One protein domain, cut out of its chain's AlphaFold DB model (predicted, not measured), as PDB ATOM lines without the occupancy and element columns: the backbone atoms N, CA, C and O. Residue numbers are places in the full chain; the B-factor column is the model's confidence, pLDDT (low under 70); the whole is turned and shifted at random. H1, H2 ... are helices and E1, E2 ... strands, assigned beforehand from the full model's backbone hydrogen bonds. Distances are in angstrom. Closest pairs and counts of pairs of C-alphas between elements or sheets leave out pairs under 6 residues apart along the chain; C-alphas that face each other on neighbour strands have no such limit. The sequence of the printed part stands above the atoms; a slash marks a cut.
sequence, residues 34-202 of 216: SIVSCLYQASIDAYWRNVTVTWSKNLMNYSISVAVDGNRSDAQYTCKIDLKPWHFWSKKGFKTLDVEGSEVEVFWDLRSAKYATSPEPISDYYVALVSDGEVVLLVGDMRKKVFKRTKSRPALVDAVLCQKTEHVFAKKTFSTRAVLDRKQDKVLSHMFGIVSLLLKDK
ATOM      1  N   SER A  34     338.974 136.606 246.812       89.06
ATOM      2  CA  SER A  34     339.087 136.011 245.480       89.06
ATOM      3  C   SER A  34     337.705 135.862 244.861       89.06
ATOM      4  O   SER A  34     336.758 135.469 245.547       89.06
ATOM      5  N   ILE A  35     337.592 136.202 243.583       93.12
ATOM      6  CA  ILE A  35     336.360 136.136 242.803       93.12
ATOM      7  C   ILE A  35     336.674 135.482 241.460       93.12
ATOM      8  O   ILE A  35     337.672 135.819 240.827       93.12
ATOM      9  N   VAL A  36     335.813 134.575 241.017       95.25
ATOM     10  CA  VAL A  36     335.796 134.040 239.652       95.25
ATOM     11  C   VAL A  36     334.418 134.323 239.079       95.25
ATOM     12  O   VAL A  36     333.429 133.907 239.673       95.25
ATOM     13  N   SER A  37     334.340 134.973 237.926       95.94
ATOM     14  CA  SER A  37     333.088 135.200 237.204       95.94
ATOM     15  C   SER A  37     333.154 134.548 235.833       95.94
ATOM     16  O   SER A  37     334.090 134.784 235.074       95.94
ATOM     17  N   CYS A  38     332.152 133.737 235.516       97.25
ATOM     18  CA  CYS A  38     331.994 133.056 234.241       97.25
ATOM     19  C   CYS A  38     330.730 133.589 233.559       97.25
ATOM     20  O   CYS A  38     329.632 133.436 234.098       97.25
ATOM     21  N   LEU A  39     330.890 134.222 232.399       98.00
ATOM     22  CA  LEU A  39     329.811 134.730 231.558       98.00
ATOM     23  C   LEU A  39     329.476 133.694 230.490       98.00
ATOM     24  O   LEU A  39     330.326 133.342 229.669       98.00
ATOM     25  N   TYR A  40     328.229 133.253 230.490       98.31
ATOM     26  CA  TYR A  40     327.672 132.323 229.524       98.31
ATOM     27  C   TYR A  40     326.624 133.018 228.661       98.31
ATOM     28  O   TYR A  40     325.922 133.906 229.138       98.31
ATOM     29  N   GLN A  41     326.458 132.559 227.426       97.44
ATOM     30  CA  GLN A  41     325.238 132.775 226.658       97.44
ATOM     31  C   GLN A  41     324.384 131.511 226.706       97.44
ATOM     32  O   GLN A  41     324.867 130.429 226.374       97.44
ATOM     33  N   ALA A  42     323.124 131.652 227.114       96.88
ATOM     34  CA  ALA A  42     322.150 130.565 227.172       96.88
ATOM     35  C   ALA A  42     320.822 130.999 226.536       96.88
ATOM     36  O   ALA A  42     320.450 132.172 226.610       96.88
ATOM     37  N   SER A  43     320.110 130.052 225.927       94.94
ATOM     38  CA  SER A  43     318.754 130.270 225.419       94.94
ATOM     39  C   SER A  43     317.755 130.065 226.556       94.94
ATOM     40  O   SER A  43     317.618 128.951 227.050       94.94
ATOM     41  N   ILE A  44     317.073 131.128 226.978       94.88
ATOM     42  CA  ILE A  44     316.042 131.110 228.025       94.88
ATOM     43  C   ILE A  44     314.766 131.671 227.404       94.88
ATOM     44  O   ILE A  44     314.778 132.804 226.922       94.88
ATOM     45  N   ASP A  45     313.697 130.871 227.394       90.06
ATOM     46  CA  ASP A  45     312.404 131.227 226.788       90.06
ATOM     47  C   ASP A  45     312.540 131.774 225.349       90.06
ATOM     48  O   ASP A  45     312.025 132.828 224.994       90.06
ATOM     49  N   ALA A  46     313.344 131.083 224.531       87.31
ATOM     50  CA  ALA A  46     313.709 131.453 223.155       87.31
ATOM     51  C   ALA A  46     314.535 132.749 222.971       87.31
ATOM     52  O   ALA A  46     314.827 133.127 221.834       87.31
ATOM     53  N   TYR A  47     314.989 133.397 224.049       91.25
ATOM     54  CA  TYR A  47     315.900 134.543 223.984       91.25
ATOM     55  C   TYR A  47     317.327 134.155 224.370       91.25
ATOM     56  O   TYR A  47     317.558 133.479 225.372       91.25
ATOM     57  N   TRP A  48     318.309 134.657 223.617       93.19
ATOM     58  CA  TRP A  48     319.712 134.583 224.019       93.19
ATOM     59  C   TRP A  48     319.984 135.578 225.140       93.19
ATOM     60  O   TRP A  48     319.896 136.790 224.947       93.19
ATOM     61  N   ARG A  49     320.317 135.048 226.314       94.88
ATOM     62  CA  ARG A  49     320.551 135.815 227.534       94.88
ATOM     63  C   ARG A  49     321.977 135.597 228.006       94.88
ATOM     64  O   ARG A  49     322.497 134.479 227.975       94.88
ATOM     65  N   ASN A  50     322.582 136.669 228.494       96.75
ATOM     66  CA  ASN A  50     323.809 136.575 229.260       96.75
ATOM     67  C   ASN A  50     323.481 136.027 230.650       96.75
ATOM     68  O   ASN A  50     322.605 136.545 231.347       96.75
ATOM     69  N   VAL A  51     324.203 134.989 231.052       98.06
ATOM     70  CA  VAL A  51     324.130 134.400 232.382       98.06
ATOM     71  C   VAL A  51     325.509 134.466 233.017       98.06
ATOM     72  O   VAL A  51     326.445 133.818 232.558       98.06
ATOM     73  N   THR A  52     325.644 135.221 234.100       98.12
ATOM     74  CA  THR A  52     326.898 135.327 234.848       98.12
ATOM     75  C   THR A  52     326.836 134.471 236.105       98.12
ATOM     76  O   THR A  52     326.033 134.727 237.002       98.12
ATOM     77  N   VAL A  53     327.725 133.482 236.209       98.25
ATOM     78  CA  VAL A  53     327.946 132.698 237.431       98.25
ATOM     79  C   VAL A  53     329.203 133.217 238.115       98.25
ATOM     80  O   VAL A  53     330.292 133.149 237.553       98.25
ATOM     81  N   THR A  54     329.060 133.746 239.326       97.56
ATOM     82  CA  THR A  54     330.164 134.318 240.100       97.56
ATOM     83  C   THR A  54     330.387 133.545 241.388       97.56
ATOM     84  O   THR A  54     329.485 133.411 242.208       97.56
ATOM     85  N   TRP A  55     331.616 133.086 241.581       96.06
ATOM     86  CA  TRP A  55     332.132 132.450 242.784       96.06
ATOM     87  C   TRP A  55     332.933 133.479 243.570       96.06
ATOM     88  O   TRP A  55     333.853 134.084 243.026       96.06
ATOM     89  N   SER A  56     332.626 133.680 244.846       93.25
ATOM     90  CA  SER A  56     333.337 134.644 245.689       93.25
ATOM     91  C   SER A  56     333.712 134.018 247.020       93.25
ATOM     92  O   SER A  56     332.868 133.438 247.705       93.25
ATOM     93  N   LYS A  57     334.983 134.153 247.398       89.56
ATOM     94  CA  LYS A  57     335.531 133.685 248.671       89.56
ATOM     95  C   LYS A  57     336.324 134.804 249.332       89.56
ATOM     96  O   LYS A  57     337.237 135.371 248.732       89.56
ATOM     97  N   ASN A  58     335.994 135.088 250.583       84.31
ATOM     98  CA  ASN A  58     336.797 135.894 251.498       84.31
ATOM     99  C   ASN A  58     337.065 135.091 252.788       84.31
ATOM    100  O   ASN A  58     336.683 133.925 252.875       84.31
ATOM    101  N   LEU A  59     337.741 135.685 253.781       77.69
ATOM    102  CA  LEU A  59     338.113 134.981 255.023       77.69
ATOM    103  C   LEU A  59     336.922 134.370 255.776       77.69
ATOM    104  O   LEU A  59     337.085 133.358 256.449       77.69
ATOM    105  N   MET A  60     335.746 134.992 255.692       74.44
ATOM    106  CA  MET A  60     334.588 134.627 256.511       74.44
ATOM    107  C   MET A  60     333.487 133.934 255.710       74.44
ATOM    108  O   MET A  60     332.711 133.166 256.273       74.44
ATOM    109  N   ASN A  61     333.413 134.195 254.404       83.81
ATOM    110  CA  ASN A  61     332.282 133.828 253.573       83.81
ATOM    111  C   ASN A  61     332.728 133.226 252.247       83.81
ATOM    112  O   ASN A  61     333.662 133.688 251.591       83.81
ATOM    113  N   TYR A  62     331.957 132.234 251.831       90.56
ATOM    114  CA  TYR A  62     331.932 131.740 250.473       90.56
ATOM    115  C   TYR A  62     330.528 132.000 249.921       90.56
ATOM    116  O   TYR A  62     329.540 131.758 250.614       90.56
ATOM    117  N   SER A  63     330.412 132.492 248.694       93.62
ATOM    118  CA  SER A  63     329.118 132.734 248.055       93.62
ATOM    119  C   SER A  63     329.161 132.460 246.561       93.62
ATOM    120  O   SER A  63     330.222 132.506 245.936       93.62
ATOM    121  N   ILE A  64     327.985 132.186 246.012       95.69
ATOM    122  CA  ILE A  64     327.752 132.031 244.582       95.69
ATOM    123  C   ILE A  64     326.646 132.994 244.205       95.69
ATOM    124  O   ILE A  64     325.644 133.076 244.915       95.69
ATOM    125  N   SER A  65     326.787 133.702 243.095       97.00
ATOM    126  CA  SER A  65     325.673 134.417 242.489       97.00
ATOM    127  C   SER A  65     325.478 133.998 241.045       97.00
ATOM    128  O   SER A  65     326.437 133.831 240.299       97.00
ATOM    129  N   VAL A  66     324.218 133.842 240.663       98.19
ATOM    130  CA  VAL A  66     323.778 133.696 239.279       98.19
ATOM    131  C   VAL A  66     323.049 134.978 238.919       98.19
ATOM    132  O   VAL A  66     322.129 135.365 239.639       98.19
ATOM    133  N   ALA A  67     323.469 135.638 237.850       97.81
ATOM    134  CA  ALA A  67     322.813 136.811 237.296       97.81
ATOM    135  C   ALA A  67     322.367 136.514 235.866       97.81
ATOM    136  O   ALA A  67     323.147 135.954 235.100       97.81
ATOM    137  N   VAL A  68     321.133 136.870 235.522       97.50
ATOM    138  CA  VAL A  68     320.578 136.757 234.169       97.50
ATOM    139  C   VAL A  68     320.214 138.156 233.696       97.50
ATOM    140  O   VAL A  68     319.477 138.861 234.390       97.50
ATOM    141  N   ASP A  69     320.734 138.560 232.542       95.25
ATOM    142  CA  ASP A  69     320.446 139.879 231.980       95.25
ATOM    143  C   ASP A  69     319.037 139.913 231.359       95.25
ATOM    144  O   ASP A  69     318.598 138.991 230.662       95.25
ATOM    145  N   GLY A  70     318.311 140.995 231.624       90.19
ATOM    146  CA  GLY A  70     317.037 141.331 231.001       90.19
ATOM    147  C   GLY A  70     317.203 141.775 229.545       90.19
ATOM    148  O   GLY A  70     318.311 141.940 229.043       90.19
ATOM    149  N   ASN A  71     316.086 141.968 228.843       81.31
ATOM    150  CA  ASN A  71     316.086 142.523 227.490       81.31
ATOM    151  C   ASN A  71     316.192 144.056 227.523       81.31
ATOM    152  O   ASN A  71     316.643 144.681 226.562       81.31
ATOM    153  N   ARG A  72     315.806 144.663 228.651       78.25
ATOM    154  CA  ARG A  72     315.963 146.089 228.928       78.25
ATOM    155  C   ARG A  72     317.382 146.352 229.406       78.25
ATOM    156  O   ARG A  72     317.896 145.609 230.235       78.25
ATOM    157  N   SER A  73     317.972 147.454 228.947       67.31
ATOM    158  CA  SER A  73     319.394 147.795 229.112       67.31
ATOM    159  C   SER A  73     319.918 147.900 230.554       67.31
ATOM    160  O   SER A  73     321.110 148.128 230.723       67.31
ATOM    161  N   ASP A  74     319.067 147.759 231.573       76.19
ATOM    162  CA  ASP A  74     319.443 147.855 232.992       76.19
ATOM    163  C   ASP A  74     318.742 146.810 233.889       76.19
ATOM    164  O   ASP A  74     318.865 146.828 235.112       76.19
ATOM    165  N   ALA A  75     317.966 145.887 233.311       87.25
ATOM    166  CA  ALA A  75     317.308 144.848 234.098       87.25
ATOM    167  C   ALA A  75     318.271 143.673 234.308       87.25
ATOM    168  O   ALA A  75     318.756 143.089 233.344       87.25
ATOM    169  N   GLN A  76     318.528 143.293 235.561       92.94
ATOM    170  CA  GLN A  76     319.297 142.095 235.897       92.94
ATOM    171  C   GLN A  76     318.628 141.324 237.032       92.94
ATOM    172  O   GLN A  76     318.261 141.878 238.070       92.94
ATOM    173  N   TYR A  77     318.516 140.011 236.853       95.81
ATOM    174  CA  TYR A  77     317.836 139.113 237.776       95.81
ATOM    175  C   TYR A  77     318.860 138.249 238.491       95.81
ATOM    176  O   TYR A  77     319.602 137.506 237.852       95.81
ATOM    177  N   THR A  78     318.926 138.349 239.821       96.25
ATOM    178  CA  THR A  78     320.012 137.728 240.586       96.25
ATOM    179  C   THR A  78     319.535 136.724 241.635       96.25
ATOM    180  O   THR A  78     318.605 136.934 242.420       96.25
ATOM    181  N   CYS A  79     320.237 135.596 241.691       94.88
ATOM    182  CA  CYS A  79     320.152 134.598 242.744       94.88
ATOM    183  C   CYS A  79     321.505 134.517 243.451       94.88
ATOM    184  O   CYS A  79     322.449 133.949 242.905       94.88
ATOM    185  N   LYS A  80     321.599 135.050 244.674       95.19
ATOM    186  CA  LYS A  80     322.778 134.897 245.533       95.19
ATOM    187  C   LYS A  80     322.567 133.793 246.570       95.19
ATOM    188  O   LYS A  80     321.514 133.714 247.197       95.19
ATOM    189  N   ILE A  81     323.589 132.963 246.745       93.62
ATOM    190  CA  ILE A  81     323.627 131.799 247.624       93.62
ATOM    191  C   ILE A  81     324.843 131.954 248.540       93.62
ATOM    192  O   ILE A  81     325.986 131.844 248.095       93.62
ATOM    193  N   ASP A  82     324.603 132.193 249.828       91.69
ATOM    194  CA  ASP A  82     325.669 132.270 250.827       91.69
ATOM    195  C   ASP A  82     325.951 130.880 251.423       91.69
ATOM    196  O   ASP A  82     325.090 130.231 252.031       91.69
ATOM    197  N   LEU A  83     327.189 130.408 251.269       87.88
ATOM    198  CA  LEU A  83     327.671 129.137 251.802       87.88
ATOM    199  C   LEU A  83     328.360 129.383 253.144       87.88
ATOM    200  O   LEU A  83     329.583 129.501 253.236       87.88
ATOM    201  N   LYS A  84     327.562 129.471 254.210       81.19
ATOM    202  CA  LYS A  84     328.105 129.648 255.560       81.19
ATOM    203  C   LYS A  84     328.764 128.342 256.034       81.19
ATOM    204  O   LYS A  84     328.145 127.283 255.896       81.19
ATOM    205  N   PRO A  85     329.958 128.389 256.657       72.00
ATOM    206  CA  PRO A  85     330.646 127.200 257.168       72.00
ATOM    207  C   PRO A  85     329.795 126.328 258.102       72.00
ATOM    208  O   PRO A  85     329.923 125.109 258.085       72.00
ATOM    209  N   TRP A  86     328.898 126.946 258.875       70.81
ATOM    210  CA  TRP A  86     328.042 126.269 259.851       70.81
ATOM    211  C   TRP A  86     326.640 125.906 259.326       70.81
ATOM    212  O   TRP A  86     325.923 125.159 259.984       70.81
ATOM    213  N   HIS A  87     326.235 126.384 258.141       72.12
ATOM    214  CA  HIS A  87     324.940 126.047 257.529       72.12
ATOM    215  C   HIS A  87     325.136 125.136 256.315       72.12
ATOM    216  O   HIS A  87     325.058 125.567 255.167       72.12
ATOM    217  N   PHE A  88     325.337 123.839 256.556       69.94
ATOM    218  CA  PHE A  88     325.486 122.851 255.476       69.94
ATOM    219  C   PHE A  88     324.261 122.756 254.551       69.94
ATOM    220  O   PHE A  88     324.393 122.351 253.396       69.94
ATOM    221  N   TRP A  89     323.090 123.167 255.034       74.25
ATOM    222  CA  TRP A  89     321.823 123.163 254.306       74.25
ATOM    223  C   TRP A  89     321.840 124.083 253.079       74.25
ATOM    224  O   TRP A  89     321.265 123.723 252.059       74.25
ATOM    225  N   SER A  90     322.557 125.216 253.113       85.31
ATOM    226  CA  SER A  90     322.595 126.137 251.966       85.31
ATOM    227  C   SER A  90     323.463 125.635 250.811       85.31
ATOM    228  O   SER A  90     323.357 126.144 249.700       85.31
ATOM    229  N   LYS A  91     324.279 124.591 251.025       91.56
ATOM    230  CA  LYS A  91     325.126 123.997 249.977       91.56
ATOM    231  C   LYS A  91     324.339 123.209 248.934       91.56
ATOM    232  O   LYS A  91     324.907 122.873 247.903       91.56
ATOM    233  N   LYS A  92     323.062 122.905 249.165       94.75
ATOM    234  CA  LYS A  92     322.182 122.290 248.168       94.75
ATOM    235  C   LYS A  92     320.807 122.922 248.245       94.75
ATOM    236  O   LYS A  92     320.191 122.922 249.300       94.75
ATOM    237  N   GLY A  93     320.284 123.352 247.110       95.25
ATOM    238  CA  GLY A  93     318.972 123.976 247.078       95.25
ATOM    239  C   GLY A  93     318.499 124.219 245.665       95.25
ATOM    240  O   GLY A  93     319.068 123.678 244.709       95.25
ATOM    241  N   PHE A  94     317.393 124.934 245.574       95.75
ATOM    242  CA  PHE A  94     316.941 125.562 244.350       95.75
ATOM    243  C   PHE A  94     316.307 126.912 244.698       95.75
ATOM    244  O   PHE A  94     315.922 127.132 245.850       95.75
ATOM    245  N   LYS A  95     316.247 127.816 243.728       96.50
ATOM    246  CA  LYS A  95     315.580 129.112 243.836       96.50
ATOM    247  C   LYS A  95     315.023 129.471 242.470       96.50
ATOM    248  O   LYS A  95     315.728 129.330 241.479       96.50
ATOM    249  N   THR A  96     313.807 129.982 242.440       97.25
ATOM    250  CA  THR A  96     313.174 130.462 241.215       97.25
ATOM    251  C   THR A  96     313.421 131.961 241.041       97.25
ATOM    252  O   THR A  96     313.411 132.721 242.015       97.25
ATOM    253  N   LEU A  97     313.691 132.370 239.807       95.94
ATOM    254  CA  LEU A  97     313.767 133.749 239.348       95.94
ATOM    255  C   LEU A  97     312.667 133.960 238.307       95.94
ATOM    256  O   LEU A  97     312.468 133.102 237.454       95.94
ATOM    257  N   ASP A  98     311.991 135.100 238.367       95.12
ATOM    258  CA  ASP A  98     311.128 135.574 237.285       95.12
ATOM    259  C   ASP A  98     311.954 136.535 236.424       95.12
ATOM    260  O   ASP A  98     312.360 137.598 236.901       95.12
ATOM    261  N   VAL A  99     312.271 136.118 235.199       94.19
ATOM    262  CA  VAL A  99     313.045 136.881 234.217       94.19
ATOM    263  C   VAL A  99     312.084 137.367 233.139       94.19
ATOM    264  O   VAL A  99     311.863 136.691 232.143       94.19
ATOM    265  N   GLU A 100     311.513 138.555 233.341       92.69
ATOM    266  CA  GLU A 100     310.585 139.200 232.391       92.69
ATOM    267  C   GLU A 100     309.349 138.352 232.034       92.69
ATOM    268  O   GLU A 100     308.869 138.398 230.902       92.69
ATOM    269  N   GLY A 101     308.804 137.613 233.003       90.50
ATOM    270  CA  GLY A 101     307.660 136.718 232.827       90.50
ATOM    271  C   GLY A 101     308.054 135.262 232.580       90.50
ATOM    272  O   GLY A 101     307.190 134.388 232.637       90.50
ATOM    273  N   SER A 102     309.339 134.983 232.347       92.25
ATOM    274  CA  SER A 102     309.859 133.626 232.189       92.25
ATOM    275  C   SER A 102     310.336 133.076 233.535       92.25
ATOM    276  O   SER A 102     311.221 133.643 234.182       92.25
ATOM    277  N   GLU A 103     309.796 131.930 233.946       96.44
ATOM    278  CA  GLU A 103     310.260 131.233 235.143       96.44
ATOM    279  C   GLU A 103     311.612 130.547 234.880       96.44
ATOM    280  O   GLU A 103     311.757 129.726 233.968       96.44
ATOM    281  N   VAL A 104     312.617 130.889 235.689       97.81
ATOM    282  CA  VAL A 104     313.956 130.294 235.645       97.81
ATOM    283  C   VAL A 104     314.290 129.695 237.003       97.81
ATOM    284  O   VAL A 104     314.499 130.403 237.989       97.81
ATOM    285  N   GLU A 105     314.404 128.375 237.060       98.19
ATOM    286  CA  GLU A 105     314.790 127.666 238.274       98.19
ATOM    287  C   GLU A 105     316.309 127.473 238.330       98.19
ATOM    288  O   GLU A 105     316.921 126.830 237.476       98.19
ATOM    289  N   VAL A 106     316.940 127.985 239.381       98.38
ATOM    290  CA  VAL A 106     318.366 127.811 239.662       98.38
ATOM    291  C   VAL A 106     318.532 126.677 240.665       98.38
ATOM    292  O   VAL A 106     318.116 126.803 241.810       98.38
ATOM    293  N   PHE A 107     319.191 125.587 240.281       98.38
ATOM    294  CA  PHE A 107     319.515 124.454 241.148       98.38
ATOM    295  C   PHE A 107     321.004 124.411 241.472       98.38
ATOM    296  O   PHE A 107     321.844 124.631 240.605       98.38
ATOM    297  N   TRP A 108     321.349 124.013 242.696       97.94
ATOM    298  CA  TRP A 108     322.744 123.781 243.076       97.94
ATOM    299  C   TRP A 108     322.906 122.592 244.029       97.94
ATOM    300  O   TRP A 108     322.003 122.268 244.816       97.94
ATOM    301  N   ASP A 109     324.065 121.937 243.959       96.38
ATOM    302  CA  ASP A 109     324.589 121.022 244.982       96.38
ATOM    303  C   ASP A 109     326.120 121.138 245.026       96.38
ATOM    304  O   ASP A 109     326.815 120.813 244.067       96.38
ATOM    305  N   LEU A 110     326.631 121.616 246.156       95.00
ATOM    306  CA  LEU A 110     328.047 121.868 246.438       95.00
ATOM    307  C   LEU A 110     328.496 121.124 247.696       95.00
ATOM    308  O   LEU A 110     329.550 121.412 248.261       95.00
ATOM    309  N   ARG A 111     327.677 120.191 248.196       92.81
ATOM    310  CA  ARG A 111     327.965 119.473 249.445       92.81
ATOM    311  C   ARG A 111     329.240 118.640 249.350       92.81
ATOM    312  O   ARG A 111     329.929 118.499 250.352       92.81
ATOM    313  N   SER A 112     329.536 118.125 248.159       94.25
ATOM    314  CA  SER A 112     330.716 117.303 247.865       94.25
ATOM    315  C   SER A 112     331.791 118.055 247.078       94.25
ATOM    316  O   SER A 112     332.785 117.439 246.710       94.25
ATOM    317  N   ALA A 113     331.602 119.358 246.843       94.38
ATOM    318  CA  ALA A 113     332.465 120.158 245.987       94.38
ATOM    319  C   ALA A 113     333.918 120.139 246.479       94.38
ATOM    320  O   ALA A 113     334.190 120.400 247.657       94.38
ATOM    321  N   LYS A 114     334.848 119.859 245.566       93.44
ATOM    322  CA  LYS A 114     336.290 119.920 245.824       93.44
ATOM    323  C   LYS A 114     336.836 121.255 245.342       93.44
ATOM    324  O   LYS A 114     336.476 121.713 244.263       93.44
ATOM    325  N   TYR A 115     337.721 121.861 246.125       89.44
ATOM    326  CA  TYR A 115     338.303 123.172 245.839       89.44
ATOM    327  C   TYR A 115     339.822 123.075 245.753       89.44
ATOM    328  O   TYR A 115     340.438 122.308 246.493       89.44
ATOM    329  N   ALA A 116     340.410 123.883 244.875       87.19
ATOM    330  CA  ALA A 116     341.841 124.160 244.862       87.19
ATOM    331  C   ALA A 116     342.102 125.510 245.565       87.19
ATOM    332  O   ALA A 116     341.505 125.811 246.600       87.19
ATOM    333  N   THR A 117     342.986 126.342 245.011       83.38
ATOM    334  CA  THR A 117     343.251 127.707 245.498       83.38
ATOM    335  C   THR A 117     342.212 128.731 245.027       83.38
ATOM    336  O   THR A 117     342.056 129.769 245.665       83.38
ATOM    337  N   SER A 118     341.504 128.442 243.932       85.19
ATOM    338  CA  SER A 118     340.456 129.291 243.353       85.19
ATOM    339  C   SER A 118     339.140 129.161 244.138       85.19
ATOM    340  O   SER A 118     338.880 128.098 244.720       85.19
ATOM    341  N   PRO A 119     338.293 130.211 244.197       90.00
ATOM    342  CA  PRO A 119     336.965 130.080 244.774       90.00
ATOM    343  C   PRO A 119     336.108 129.106 243.966       90.00
ATOM    344  O   PRO A 119     335.311 128.409 244.571       90.00
ATOM    345  N   GLU A 120     336.266 128.981 242.650       93.06
ATOM    346  CA  GLU A 120     335.494 128.015 241.859       93.06
ATOM    347  C   GLU A 120     335.864 126.553 242.216       93.06
ATOM    348  O   GLU A 120     337.054 126.226 242.298       93.06
ATOM    349  N   PRO A 121     334.885 125.651 242.442       94.12
ATOM    350  CA  PRO A 121     335.188 124.245 242.669       94.12
ATOM    351  C   PRO A 121     335.711 123.547 241.406       94.12
ATOM    352  O   PRO A 121     335.340 123.883 240.287       94.12
ATOM    353  N   ILE A 122     336.558 122.533 241.591       95.12
ATOM    354  CA  ILE A 122     337.189 121.775 240.497       95.12
ATOM    355  C   ILE A 122     336.412 120.513 240.105       95.12
ATOM    356  O   ILE A 122     336.566 120.030 238.986       95.12
ATOM    357  N   SER A 123     335.612 119.948 241.018       97.19
ATOM    358  CA  SER A 123     334.825 118.730 240.776       97.19
ATOM    359  C   SER A 123     333.755 118.511 241.850       97.19
ATOM    360  O   SER A 123     333.748 119.184 242.886       97.19
ATOM    361  N   ASP A 124     332.898 117.516 241.619       97.56
ATOM    362  CA  ASP A 124     331.856 117.026 242.527       97.56
ATOM    363  C   ASP A 124     330.795 118.073 242.901       97.56
ATOM    364  O   ASP A 124     330.303 118.116 244.037       97.56
ATOM    365  N   TYR A 125     330.416 118.911 241.936       97.50
ATOM    366  CA  TYR A 125     329.415 119.959 242.132       97.50
ATOM    367  C   TYR A 125     328.554 120.200 240.895       97.50
ATOM    368  O   TYR A 125     328.868 119.757 239.787       97.50
ATOM    369  N   TYR A 126     327.461 120.942 241.085       98.25
ATOM    370  CA  TYR A 126     326.809 121.617 239.973       98.25
ATOM    371  C   TYR A 126     326.073 122.902 240.370       98.25
ATOM    372  O   TYR A 126     325.588 123.037 241.499       98.25
ATOM    373  N   VAL A 127     325.928 123.792 239.388       98.31
ATOM    374  CA  VAL A 127     324.924 124.863 239.315       98.31
ATOM    375  C   VAL A 127     324.205 124.705 237.976       98.31
ATOM    376  O   VAL A 127     324.860 124.590 236.944       98.31
ATOM    377  N   ALA A 128     322.878 124.648 237.982       98.50
ATOM    378  CA  ALA A 128     322.078 124.450 236.780       98.50
ATOM    379  C   ALA A 128     320.937 125.461 236.715       98.50
ATOM    380  O   ALA A 128     320.335 125.753 237.746       98.50
ATOM    381  N   LEU A 129     320.637 125.958 235.520       98.50
ATOM    382  CA  LEU A 129     319.426 126.729 235.250       98.50
ATOM    383  C   LEU A 129     318.476 125.855 234.441       98.50
ATOM    384  O   LEU A 129     318.906 125.174 233.505       98.50
ATOM    385  N   VAL A 130     317.202 125.894 234.809       98.38
ATOM    386  CA  VAL A 130     316.112 125.244 234.092       98.38
ATOM    387  C   VAL A 130     315.098 126.296 233.673       98.38
ATOM    388  O   VAL A 130     314.744 127.159 234.471       98.38
ATOM    389  N   SER A 131     314.653 126.224 232.426       97.25
ATOM    390  CA  SER A 131     313.570 127.045 231.884       97.25
ATOM    391  C   SER A 131     312.756 126.185 230.923       97.25
ATOM    392  O   SER A 131     313.339 125.385 230.192       97.25
ATOM    393  N   ASP A 132     311.426 126.270 230.993       95.69
ATOM    394  CA  ASP A 132     310.486 125.474 230.183       95.69
ATOM    395  C   ASP A 132     310.826 123.964 230.106       95.69
ATOM    396  O   ASP A 132     310.852 123.322 229.056       95.69
ATOM    397  N   GLY A 133     311.186 123.372 231.252       96.06
ATOM    398  CA  GLY A 133     311.532 121.948 231.329       96.06
ATOM    399  C   GLY A 133     312.841 121.552 230.624       96.06
ATOM    400  O   GLY A 133     313.124 120.355 230.504       96.06
ATOM    401  N   GLU A 134     313.665 122.514 230.205       97.75
ATOM    402  CA  GLU A 134     315.003 122.313 229.647       97.75
ATOM    403  C   GLU A 134     316.097 122.744 230.631       97.75
ATOM    404  O   GLU A 134     316.007 123.795 231.258       97.75
ATOM    405  N   VAL A 135     317.182 121.972 230.736       98.50
ATOM    406  CA  VAL A 135     318.418 122.429 231.392       98.50
ATOM    407  C   VAL A 135     319.182 123.320 230.414       98.50
ATOM    408  O   VAL A 135     319.902 122.814 229.552       98.50
ATOM    409  N   VAL A 136     319.021 124.634 230.564       98.00
ATOM    410  CA  VAL A 136     319.561 125.667 229.660       98.00
ATOM    411  C   VAL A 136     321.004 126.057 229.974       98.00
ATOM    412  O   VAL A 136     321.725 126.519 229.099       98.00
ATOM    413  N   LEU A 137     321.460 125.840 231.211       98.50
ATOM    414  CA  LEU A 137     322.863 125.982 231.604       98.50
ATOM    415  C   LEU A 137     323.205 124.929 232.655       98.50
ATOM    416  O   LEU A 137     322.440 124.708 233.593       98.50
ATOM    417  N   LEU A 138     324.385 124.321 232.531       98.50
ATOM    418  CA  LEU A 138     324.951 123.424 233.530       98.50
ATOM    419  C   LEU A 138     326.441 123.712 233.729       98.50
ATOM    420  O   LEU A 138     327.250 123.464 232.840       98.50
ATOM    421  N   VAL A 139     326.794 124.170 234.926       98.12
ATOM    422  CA  VAL A 139     328.175 124.359 235.382       98.12
ATOM    423  C   VAL A 139     328.519 123.245 236.367       98.12
ATOM    424  O   VAL A 139     327.763 123.018 237.311       98.12
ATOM    425  N   GLY A 140     329.649 122.565 236.164       97.25
ATOM    426  CA  GLY A 140     330.106 121.434 236.980       97.25
ATOM    427  C   GLY A 140     329.978 120.074 236.284       97.25
ATOM    428  O   GLY A 140     329.603 119.968 235.116       97.25
ATOM    429  N   ASP A 141     330.312 119.005 237.003       97.69
ATOM    430  CA  ASP A 141     330.515 117.652 236.465       97.69
ATOM    431  C   ASP A 141     329.361 116.678 236.774       97.69
ATOM    432  O   ASP A 141     329.252 115.599 236.182       97.69
ATOM    433  N   MET A 142     328.421 117.056 237.643       97.62
ATOM    434  CA  MET A 142     327.356 116.168 238.127       97.62
ATOM    435  C   MET A 142     326.136 116.016 237.191       97.62
ATOM    436  O   MET A 142     324.997 115.937 237.665       97.62
ATOM    437  N   ARG A 143     326.334 115.900 235.869       97.19
ATOM    438  CA  ARG A 143     325.249 115.890 234.854       97.19
ATOM    439  C   ARG A 143     324.098 114.932 235.186       97.19
ATOM    440  O   ARG A 143     322.940 115.333 235.228       97.19
ATOM    441  N   LYS A 144     324.409 113.669 235.510       97.81
ATOM    442  CA  LYS A 144     323.397 112.645 235.844       97.81
ATOM    443  C   LYS A 144     322.525 113.038 237.045       97.81
ATOM    444  O   LYS A 144     321.339 112.715 237.066       97.81
ATOM    445  N   LYS A 145     323.095 113.718 238.050       97.88
ATOM    446  CA  LYS A 145     322.341 114.161 239.234       97.88
ATOM    447  C   LYS A 145     321.395 115.307 238.899       97.88
ATOM    448  O   LYS A 145     320.302 115.332 239.454       97.88
ATOM    449  N   VAL A 146     321.799 116.206 237.999       98.31
ATOM    450  CA  VAL A 146     320.967 117.332 237.557       98.31
ATOM    451  C   VAL A 146     319.712 116.823 236.866       98.31
ATOM    452  O   VAL A 146     318.628 117.014 237.403       98.31
ATOM    453  N   PHE A 147     319.855 116.059 235.779       98.25
ATOM    454  CA  PHE A 147     318.703 115.552 235.022       98.25
ATOM    455  C   PHE A 147     317.782 114.657 235.863       98.25
ATOM    456  O   PHE A 147     316.563 114.739 235.757       98.25
ATOM    457  N   LYS A 148     318.341 113.852 236.782       98.31
ATOM    458  CA  LYS A 148     317.532 113.072 237.731       98.31
ATOM    459  C   LYS A 148     316.723 113.960 238.683       98.31
ATOM    460  O   LYS A 148     315.613 113.590 239.058       98.31
ATOM    461  N   ARG A 149     317.298 115.075 239.141       98.06
ATOM    462  CA  ARG A 149     316.668 115.960 240.128       98.06
ATOM    463  C   ARG A 149     315.605 116.848 239.496       98.06
ATOM    464  O   ARG A 149     314.542 116.985 240.086       98.06
ATOM    465  N   THR A 150     315.904 117.447 238.348       97.81
ATOM    466  CA  THR A 150     315.016 118.423 237.707       97.81
ATOM    467  C   THR A 150     313.937 117.753 236.862       97.81
ATOM    468  O   THR A 150     312.904 118.356 236.613       97.81
ATOM    469  N   LYS A 151     314.148 116.492 236.441       97.88
ATOM    470  CA  LYS A 151     313.283 115.771 235.484       97.88
ATOM    471  C   LYS A 151     313.143 116.498 234.136       97.88
ATOM    472  O   LYS A 151     312.239 116.205 233.363       97.88
ATOM    473  N   SER A 152     314.058 117.423 233.870       97.94
ATOM    474  CA  SER A 152     314.140 118.223 232.653       97.94
ATOM    475  C   SER A 152     314.919 117.476 231.579       97.94
ATOM    476  O   SER A 152     315.744 116.608 231.882       97.94
ATOM    477  N   ARG A 153     314.712 117.849 230.320       97.56
ATOM    478  CA  ARG A 153     315.547 117.396 229.201       97.56
ATOM    479  C   ARG A 153     316.743 118.337 228.995       97.56
ATOM    480  O   ARG A 153     316.735 119.449 229.523       97.56
ATOM    481  N   PRO A 154     317.796 117.930 228.268       97.44
ATOM    482  CA  PRO A 154     318.802 118.875 227.787       97.44
ATOM    483  C   PRO A 154     318.165 119.927 226.868       97.44
ATOM    484  O   PRO A 154     317.212 119.609 226.147       97.44
ATOM    485  N   ALA A 155     318.695 121.150 226.888       95.62
ATOM    486  CA  ALA A 155     318.335 122.164 225.905       95.62
ATOM    487  C   ALA A 155     318.722 121.720 224.486       95.62
ATOM    488  O   ALA A 155     319.656 120.937 224.295       95.62
ATOM    489  N   LEU A 156     317.999 122.228 223.485       93.00
ATOM    490  CA  LEU A 156     318.314 121.966 222.074       93.00
ATOM    491  C   LEU A 156     319.658 122.570 221.654       93.00
ATOM    492  O   LEU A 156     320.325 122.042 220.764       93.00
ATOM    493  N   VAL A 157     320.046 123.671 222.296       92.81
ATOM    494  CA  VAL A 157     321.326 124.345 222.094       92.81
ATOM    495  C   VAL A 157     322.013 124.478 223.446       92.81
ATOM    496  O   VAL A 157     321.430 125.011 224.391       92.81
ATOM    497  N   ASP A 158     323.248 123.990 223.538       93.81
ATOM    498  CA  ASP A 158     324.052 124.117 224.751       93.81
ATOM    499  C   ASP A 158     324.429 125.584 225.007       93.81
ATOM    500  O   ASP A 158     324.743 126.339 224.083       93.81
ATOM    501  N   ALA A 159     324.461 125.974 226.282       97.00
ATOM    502  CA  ALA A 159     325.044 127.248 226.678       97.00
ATOM    503  C   ALA A 159     326.540 127.308 226.345       97.00
ATOM    504  O   ALA A 159     327.276 126.329 226.499       97.00
ATOM    505  N   VAL A 160     327.003 128.493 225.960       96.38
ATOM    506  CA  VAL A 160     328.395 128.745 225.576       96.38
ATOM    507  C   VAL A 160     329.062 129.601 226.643       96.38
ATOM    508  O   VAL A 160     328.541 130.655 226.995       96.38
ATOM    509  N   LEU A 161     330.222 129.178 227.151       97.44
ATOM    510  CA  LEU A 161     331.067 130.022 227.998       97.44
ATOM    511  C   LEU A 161     331.774 131.059 227.118       97.44
ATOM    512  O   LEU A 161     332.635 130.708 226.316       97.44
ATOM    513  N   CYS A 162     331.427 132.330 227.279       95.62
ATOM    514  CA  CYS A 162     331.989 133.426 226.489       95.62
ATOM    515  C   CYS A 162     333.235 134.019 227.149       95.62
ATOM    516  O   CYS A 162     334.201 134.364 226.473       95.62
ATOM    517  N   GLN A 163     333.214 134.150 228.476       94.94
ATOM    518  CA  GLN A 163     334.293 134.783 229.223       94.94
ATOM    519  C   GLN A 163     334.423 134.172 230.613       94.94
ATOM    520  O   GLN A 163     333.433 133.879 231.277       94.94
ATOM    521  N   LYS A 164     335.665 134.049 231.078       94.81
ATOM    522  CA  LYS A 164     335.989 133.768 232.473       94.81
ATOM    523  C   LYS A 164     336.974 134.815 232.978       94.81
ATOM    524  O   LYS A 164     338.013 135.034 232.361       94.81
ATOM    525  N   THR A 165     336.649 135.430 234.105       91.56
ATOM    526  CA  THR A 165     337.444 136.482 234.738       91.56
ATOM    527  C   THR A 165     337.779 136.069 236.165       91.56
ATOM    528  O   THR A 165     336.886 135.714 236.931       91.56
ATOM    529  N   GLU A 166     339.057 136.122 236.534       91.00
ATOM    530  CA  GLU A 166     339.526 135.913 237.908       91.00
ATOM    531  C   GLU A 166     340.024 137.232 238.497       91.00
ATOM    532  O   GLU A 166     340.880 137.903 237.922       91.00
ATOM    533  N   HIS A 167     339.517 137.582 239.674       84.81
ATOM    534  CA  HIS A 167     339.996 138.702 240.471       84.81
ATOM    535  C   HIS A 167     340.547 138.171 241.787       84.81
ATOM    536  O   HIS A 167     339.809 137.620 242.606       84.81
ATOM    537  N   VAL A 168     341.844 138.364 242.010       76.75
ATOM    538  CA  VAL A 168     342.486 138.039 243.283       76.75
ATOM    539  C   VAL A 168     343.017 139.323 243.897       76.75
ATOM    540  O   VAL A 168     343.849 140.015 243.317       76.75
ATOM    541  N   PHE A 169     342.533 139.641 245.091       70.44
ATOM    542  CA  PHE A 169     342.956 140.804 245.851       70.44
ATOM    543  C   PHE A 169     343.954 140.344 246.920       70.44
ATOM    544  O   PHE A 169     343.558 139.870 247.985       70.44
ATOM    545  N   ALA A 170     345.258 140.464 246.643       59.94
ATOM    546  CA  ALA A 170     346.303 140.345 247.665       59.94
ATOM    547  C   ALA A 170     347.457 141.327 247.423       59.94
ATOM    548  O   ALA A 170     347.635 141.860 246.332       59.94
ATOM    549  N   LYS A 171     348.255 141.555 248.472       56.19
ATOM    550  CA  LYS A 171     349.426 142.450 248.471       56.19
ATOM    551  C   LYS A 171     350.742 141.785 248.011       56.19
ATOM    552  O   LYS A 171     351.800 142.365 248.221       56.19
ATOM    553  N   LYS A 172     350.715 140.580 247.430       56.16
ATOM    554  CA  LYS A 172     351.912 139.856 246.943       56.16
ATOM    555  C   LYS A 172     351.706 139.364 245.502       56.16
ATOM    556  O   LYS A 172     350.573 139.183 245.070       56.16
ATOM    557  N   THR A 173     352.818 139.180 244.787       46.53
ATOM    558  CA  THR A 173     352.922 138.817 243.363       46.53
ATOM    559  C   THR A 173     352.185 137.519 243.025       46.53
ATOM    560  O   THR A 173     352.346 136.515 243.717       46.53
ATOM    561  N   PHE A 174     351.426 137.522 241.927       54.31
ATOM    562  CA  PHE A 174     350.703 136.353 241.424       54.31
ATOM    563  C   PHE A 174     351.322 135.826 240.131       54.31
ATOM    564  O   PHE A 174     351.836 136.587 239.317       54.31
ATOM    565  N   SER A 175     351.231 134.512 239.933       50.41
ATOM    566  CA  SER A 175     351.488 133.864 238.646       50.41
ATOM    567  C   SER A 175     350.155 133.409 238.058       50.41
ATOM    568  O   SER A 175     349.532 132.494 238.595       50.41
ATOM    569  N   THR A 176     349.714 134.037 236.970       49.69
ATOM    570  CA  THR A 176     348.500 133.632 236.246       49.69
ATOM    571  C   THR A 176     348.866 132.623 235.163       49.69
ATOM    572  O   THR A 176     349.776 132.863 234.372       49.69
ATOM    573  N   ARG A 177     348.155 131.492 235.098       53.59
ATOM    574  CA  ARG A 177     348.220 130.563 233.960       53.59
ATOM    575  C   ARG A 177     346.978 130.762 233.104       53.59
ATOM    576  O   ARG A 177     345.883 130.415 233.529       53.59
ATOM    577  N   ALA A 178     347.146 131.322 231.910       44.03
ATOM    578  CA  ALA A 178     346.076 131.365 230.923       44.03
ATOM    579  C   ALA A 178     346.023 130.021 230.185       44.03
ATOM    580  O   ALA A 178     347.023 129.583 229.616       44.03
ATOM    581  N   VAL A 179     344.861 129.370 230.196       54.47
ATOM    582  CA  VAL A 179     344.574 128.217 229.337       54.47
ATOM    583  C   VAL A 179     343.510 128.663 228.345       54.47
ATOM    584  O   VAL A 179     342.363 128.888 228.719       54.47
ATOM    585  N   LEU A 180     343.914 128.839 227.089       50.44
ATOM    586  CA  LEU A 180     343.008 129.105 225.977       50.44
ATOM    587  C   LEU A 180     342.546 127.757 225.415       50.44
ATOM    588  O   LEU A 180     343.256 127.147 224.612       50.44
ATOM    589  N   ASP A 181     341.385 127.276 225.852       49.16
ATOM    590  CA  ASP A 181     340.775 126.075 225.278       49.16
ATOM    591  C   ASP A 181     340.131 126.426 223.928       49.16
ATOM    592  O   ASP A 181     339.025 126.958 223.850       49.16
ATOM    593  N   ARG A 182     340.862 126.185 222.833       43.72
ATOM    594  CA  ARG A 182     340.348 126.338 221.464       43.72
ATOM    595  C   ARG A 182     339.521 125.111 221.082       43.72
ATOM    596  O   ARG A 182     339.975 124.266 220.311       43.72
ATOM    597  N   LYS A 183     338.305 124.997 221.610       49.25
ATOM    598  CA  LYS A 183     337.326 124.006 221.142       49.25
ATOM    599  C   LYS A 183     335.918 124.590 221.032       49.25
ATOM    600  O   LYS A 183     335.039 124.155 221.757       49.25
ATOM    601  N   GLN A 184     335.690 125.508 220.080       51.00
ATOM    602  CA  GLN A 184     334.403 125.644 219.357       51.00
ATOM    603  C   GLN A 184     334.432 126.713 218.240       51.00
ATOM    604  O   GLN A 184     333.612 127.622 218.197       51.00
ATOM    605  N   ASP A 185     335.314 126.570 217.246       46.66
ATOM    606  CA  ASP A 185     335.369 127.516 216.110       46.66
ATOM    607  C   ASP A 185     334.288 127.299 215.029       46.66
ATOM    608  O   ASP A 185     334.260 128.012 214.030       46.66
ATOM    609  N   LYS A 186     333.370 126.333 215.181       42.03
ATOM    610  CA  LYS A 186     332.400 125.999 214.112       42.03
ATOM    611  C   LYS A 186     330.953 126.416 214.374       42.03
ATOM    612  O   LYS A 186     330.210 126.587 213.417       42.03
ATOM    613  N   VAL A 187     330.546 126.621 215.628       50.50
ATOM    614  CA  VAL A 187     329.139 126.941 215.954       50.50
ATOM    615  C   VAL A 187     328.905 128.451 215.980       50.50
ATOM    616  O   VAL A 187     327.924 128.926 215.416       50.50
ATOM    617  N   LEU A 188     329.847 129.220 216.540       47.50
ATOM    618  CA  LEU A 188     329.744 130.679 216.621       47.50
ATOM    619  C   LEU A 188     329.784 131.330 215.231       47.50
ATOM    620  O   LEU A 188     328.937 132.165 214.929       47.50
ATOM    621  N   SER A 189     330.681 130.886 214.341       48.78
ATOM    622  CA  SER A 189     330.731 131.384 212.956       48.78
ATOM    623  C   SER A 189     329.418 131.136 212.200       48.78
ATOM    624  O   SER A 189     328.961 132.009 211.465       48.78
ATOM    625  N   HIS A 190     328.774 129.987 212.426       47.66
ATOM    626  CA  HIS A 190     327.518 129.641 211.762       47.66
ATOM    627  C   HIS A 190     326.320 130.409 212.346       47.66
ATOM    628  O   HIS A 190     325.476 130.899 211.603       47.66
ATOM    629  N   MET A 191     326.274 130.583 213.670       51.25
ATOM    630  CA  MET A 191     325.226 131.332 214.373       51.25
ATOM    631  C   MET A 191     325.252 132.831 214.050       51.25
ATOM    632  O   MET A 191     324.225 133.392 213.669       51.25
ATOM    633  N   PHE A 192     326.421 133.475 214.134       49.25
ATOM    634  CA  PHE A 192     326.563 134.883 213.749       49.25
ATOM    635  C   PHE A 192     326.322 135.087 212.245       49.25
ATOM    636  O   PHE A 192     325.734 136.095 211.857       49.25
ATOM    637  N   GLY A 193     326.697 134.112 211.407       56.16
ATOM    638  CA  GLY A 193     326.389 134.107 209.974       56.16
ATOM    639  C   GLY A 193     324.884 134.074 209.683       56.16
ATOM    640  O   GLY A 193     324.401 134.901 208.915       56.16
ATOM    641  N   ILE A 194     324.127 133.187 210.340       56.19
ATOM    642  CA  ILE A 194     322.665 133.084 210.175       56.19
ATOM    643  C   ILE A 194     321.961 134.354 210.665       56.19
ATOM    644  O   ILE A 194     321.097 134.875 209.966       56.19
ATOM    645  N   VAL A 195     322.341 134.895 211.826       52.03
ATOM    646  CA  VAL A 195     321.741 136.139 212.346       52.03
ATOM    647  C   VAL A 195     322.045 137.325 211.422       52.03
ATOM    648  O   VAL A 195     321.168 138.153 211.185       52.03
ATOM    649  N   SER A 196     323.249 137.392 210.844       55.91
ATOM    650  CA  SER A 196     323.616 138.439 209.883       55.91
ATOM    651  C   SER A 196     322.856 138.315 208.555       55.91
ATOM    652  O   SER A 196     322.408 139.335 208.035       55.91
ATOM    653  N   LEU A 197     322.639 137.095 208.048       52.00
ATOM    654  CA  LEU A 197     321.818 136.831 206.856       52.00
ATOM    655  C   LEU A 197     320.347 137.204 207.090       52.00
ATOM    656  O   LEU A 197     319.784 137.965 206.316       52.00
ATOM    657  N   LEU A 198     319.762 136.782 208.216       55.88
ATOM    658  CA  LEU A 198     318.370 137.093 208.561       55.88
ATOM    659  C   LEU A 198     318.132 138.592 208.790       55.88
ATOM    660  O   LEU A 198     317.067 139.110 208.456       55.88
ATOM    661  N   LEU A 199     319.110 139.307 209.356       48.91
ATOM    662  CA  LEU A 199     319.035 140.762 209.482       48.91
ATOM    663  C   LEU A 199     319.155 141.440 208.115       48.91
ATOM    664  O   LEU A 199     318.418 142.387 207.861       48.91
ATOM    665  N   LYS A 200     320.029 140.953 207.230       49.56
ATOM    666  CA  LYS A 200     320.215 141.513 205.887       49.56
ATOM    667  C   LYS A 200     318.978 141.322 205.007       49.56
ATOM    668  O   LYS A 200     318.489 142.301 204.456       49.56
ATOM    669  N   ASP A 201     318.383 140.132 205.028       52.53
ATOM    670  CA  ASP A 201     317.126 139.844 204.331       52.53
ATOM    671  C   ASP A 201     315.976 140.726 204.852       52.53
ATOM    672  O   ASP A 201     315.148 141.216 204.085       52.53
ATOM    673  N   LYS A 202     315.945 141.005 206.162       48.19
ATOM    674  CA  LYS A 202     314.945 141.894 206.774       48.19
ATOM    675  C   LYS A 202     315.154 143.372 206.415       48.19
ATOM    676  O   LYS A 202     314.174 144.109 206.342       48.19
TER     677      LYS A 202
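Overview. This is residues 34 to 202 of the 216 residues of an uncharacterized protein of Kalanchoe fedtschenkoi (UniProt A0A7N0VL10). Two twisted sheets make a sandwich, only partly face to face: E10, an edge of the larger, reaches past the smaller, and H2 covers the smaller sheet's other face. A long link folds back from E10 to H3, whose residues 189 to 202 stick out as an arm. You will find 169 residues with ten named strands and three named helices, in the order E1 E2 E3 E4 H1 E5 E6 E7 E8 E9 H2 E10 H3. The sheets, E4 E3 E2 E1 E10 and E5 E6 E8 E9, are antiparallel; the class is mixed, helices and strands. The whole is compact, with a radius of gyration of the C-alphas of 17.2 A and spans of 56 by 39 by 33 A.

Arrangement. Start at E1, residues 34 to 44, which bends by 58 degrees at residue 41. E2, 47 to 57, E3, 62 to 69, and E4, 76 to 83, follow it as a meander, each strand the antiparallel neighbour of the one before; look at N 36 and O 55, 2.8 A, N 54 and O 65, 2.8 A, and N 66 and O 79, 2.9 A. H1, residues 88 to 91, only grazes both sheets with residues 89 to 91. E5, 92 to 99, and E6, 102 to 109, form a hairpin, with N 97 and O 104 at 2.8 A. E7, 121 to 123, pairs with no named strand; it runs on into E8, 126 to 131, at 92 degrees. E8 is the antiparallel neighbour of E6, with N 107 and O 128 at 2.8 A, and of E9, 134 to 140, with N 127 and O 139 at 2.9 A; E8 and E9 form a hairpin. The closest C-alphas of E1 and E9, Ala 42 and Val 136, are 6.1 A apart; those of E4 and E5, Tyr 77 and Val 99, 6.4 A. H2, residues 143 to 150, is on the second sheet at a height of 8.3 A; its closest C-alphas to E8 are Val 146 and Ala 128, 7.2 A. E10, 160 to 169, is the antiparallel neighbour of E1, with N 37 and O 165 at 2.8 A. H3, residues 187 to 202, touches no helix. In H2 and H3 every O i to N i+4 pair is within hydrogen-bond range; H1 is too short for one.

Along the chain. Find C-alpha 34 at (339.087, 136.011, 245.480); from there E1 runs 29.3 A. E2 measures 31.6 A and E10 27.7 A. H3 runs 22.6 A to C-alpha 202 at (314.945, 141.894, 206.774).

Size, cuts and confidence. The farthest C-alphas, Trp 86 and Asp 201, are 58.2 A apart. The printed part has no cut. The links E6 to E7 and E10 to H3 are long. Confidence is under 70 at residues 73, 88 and 170 to 202.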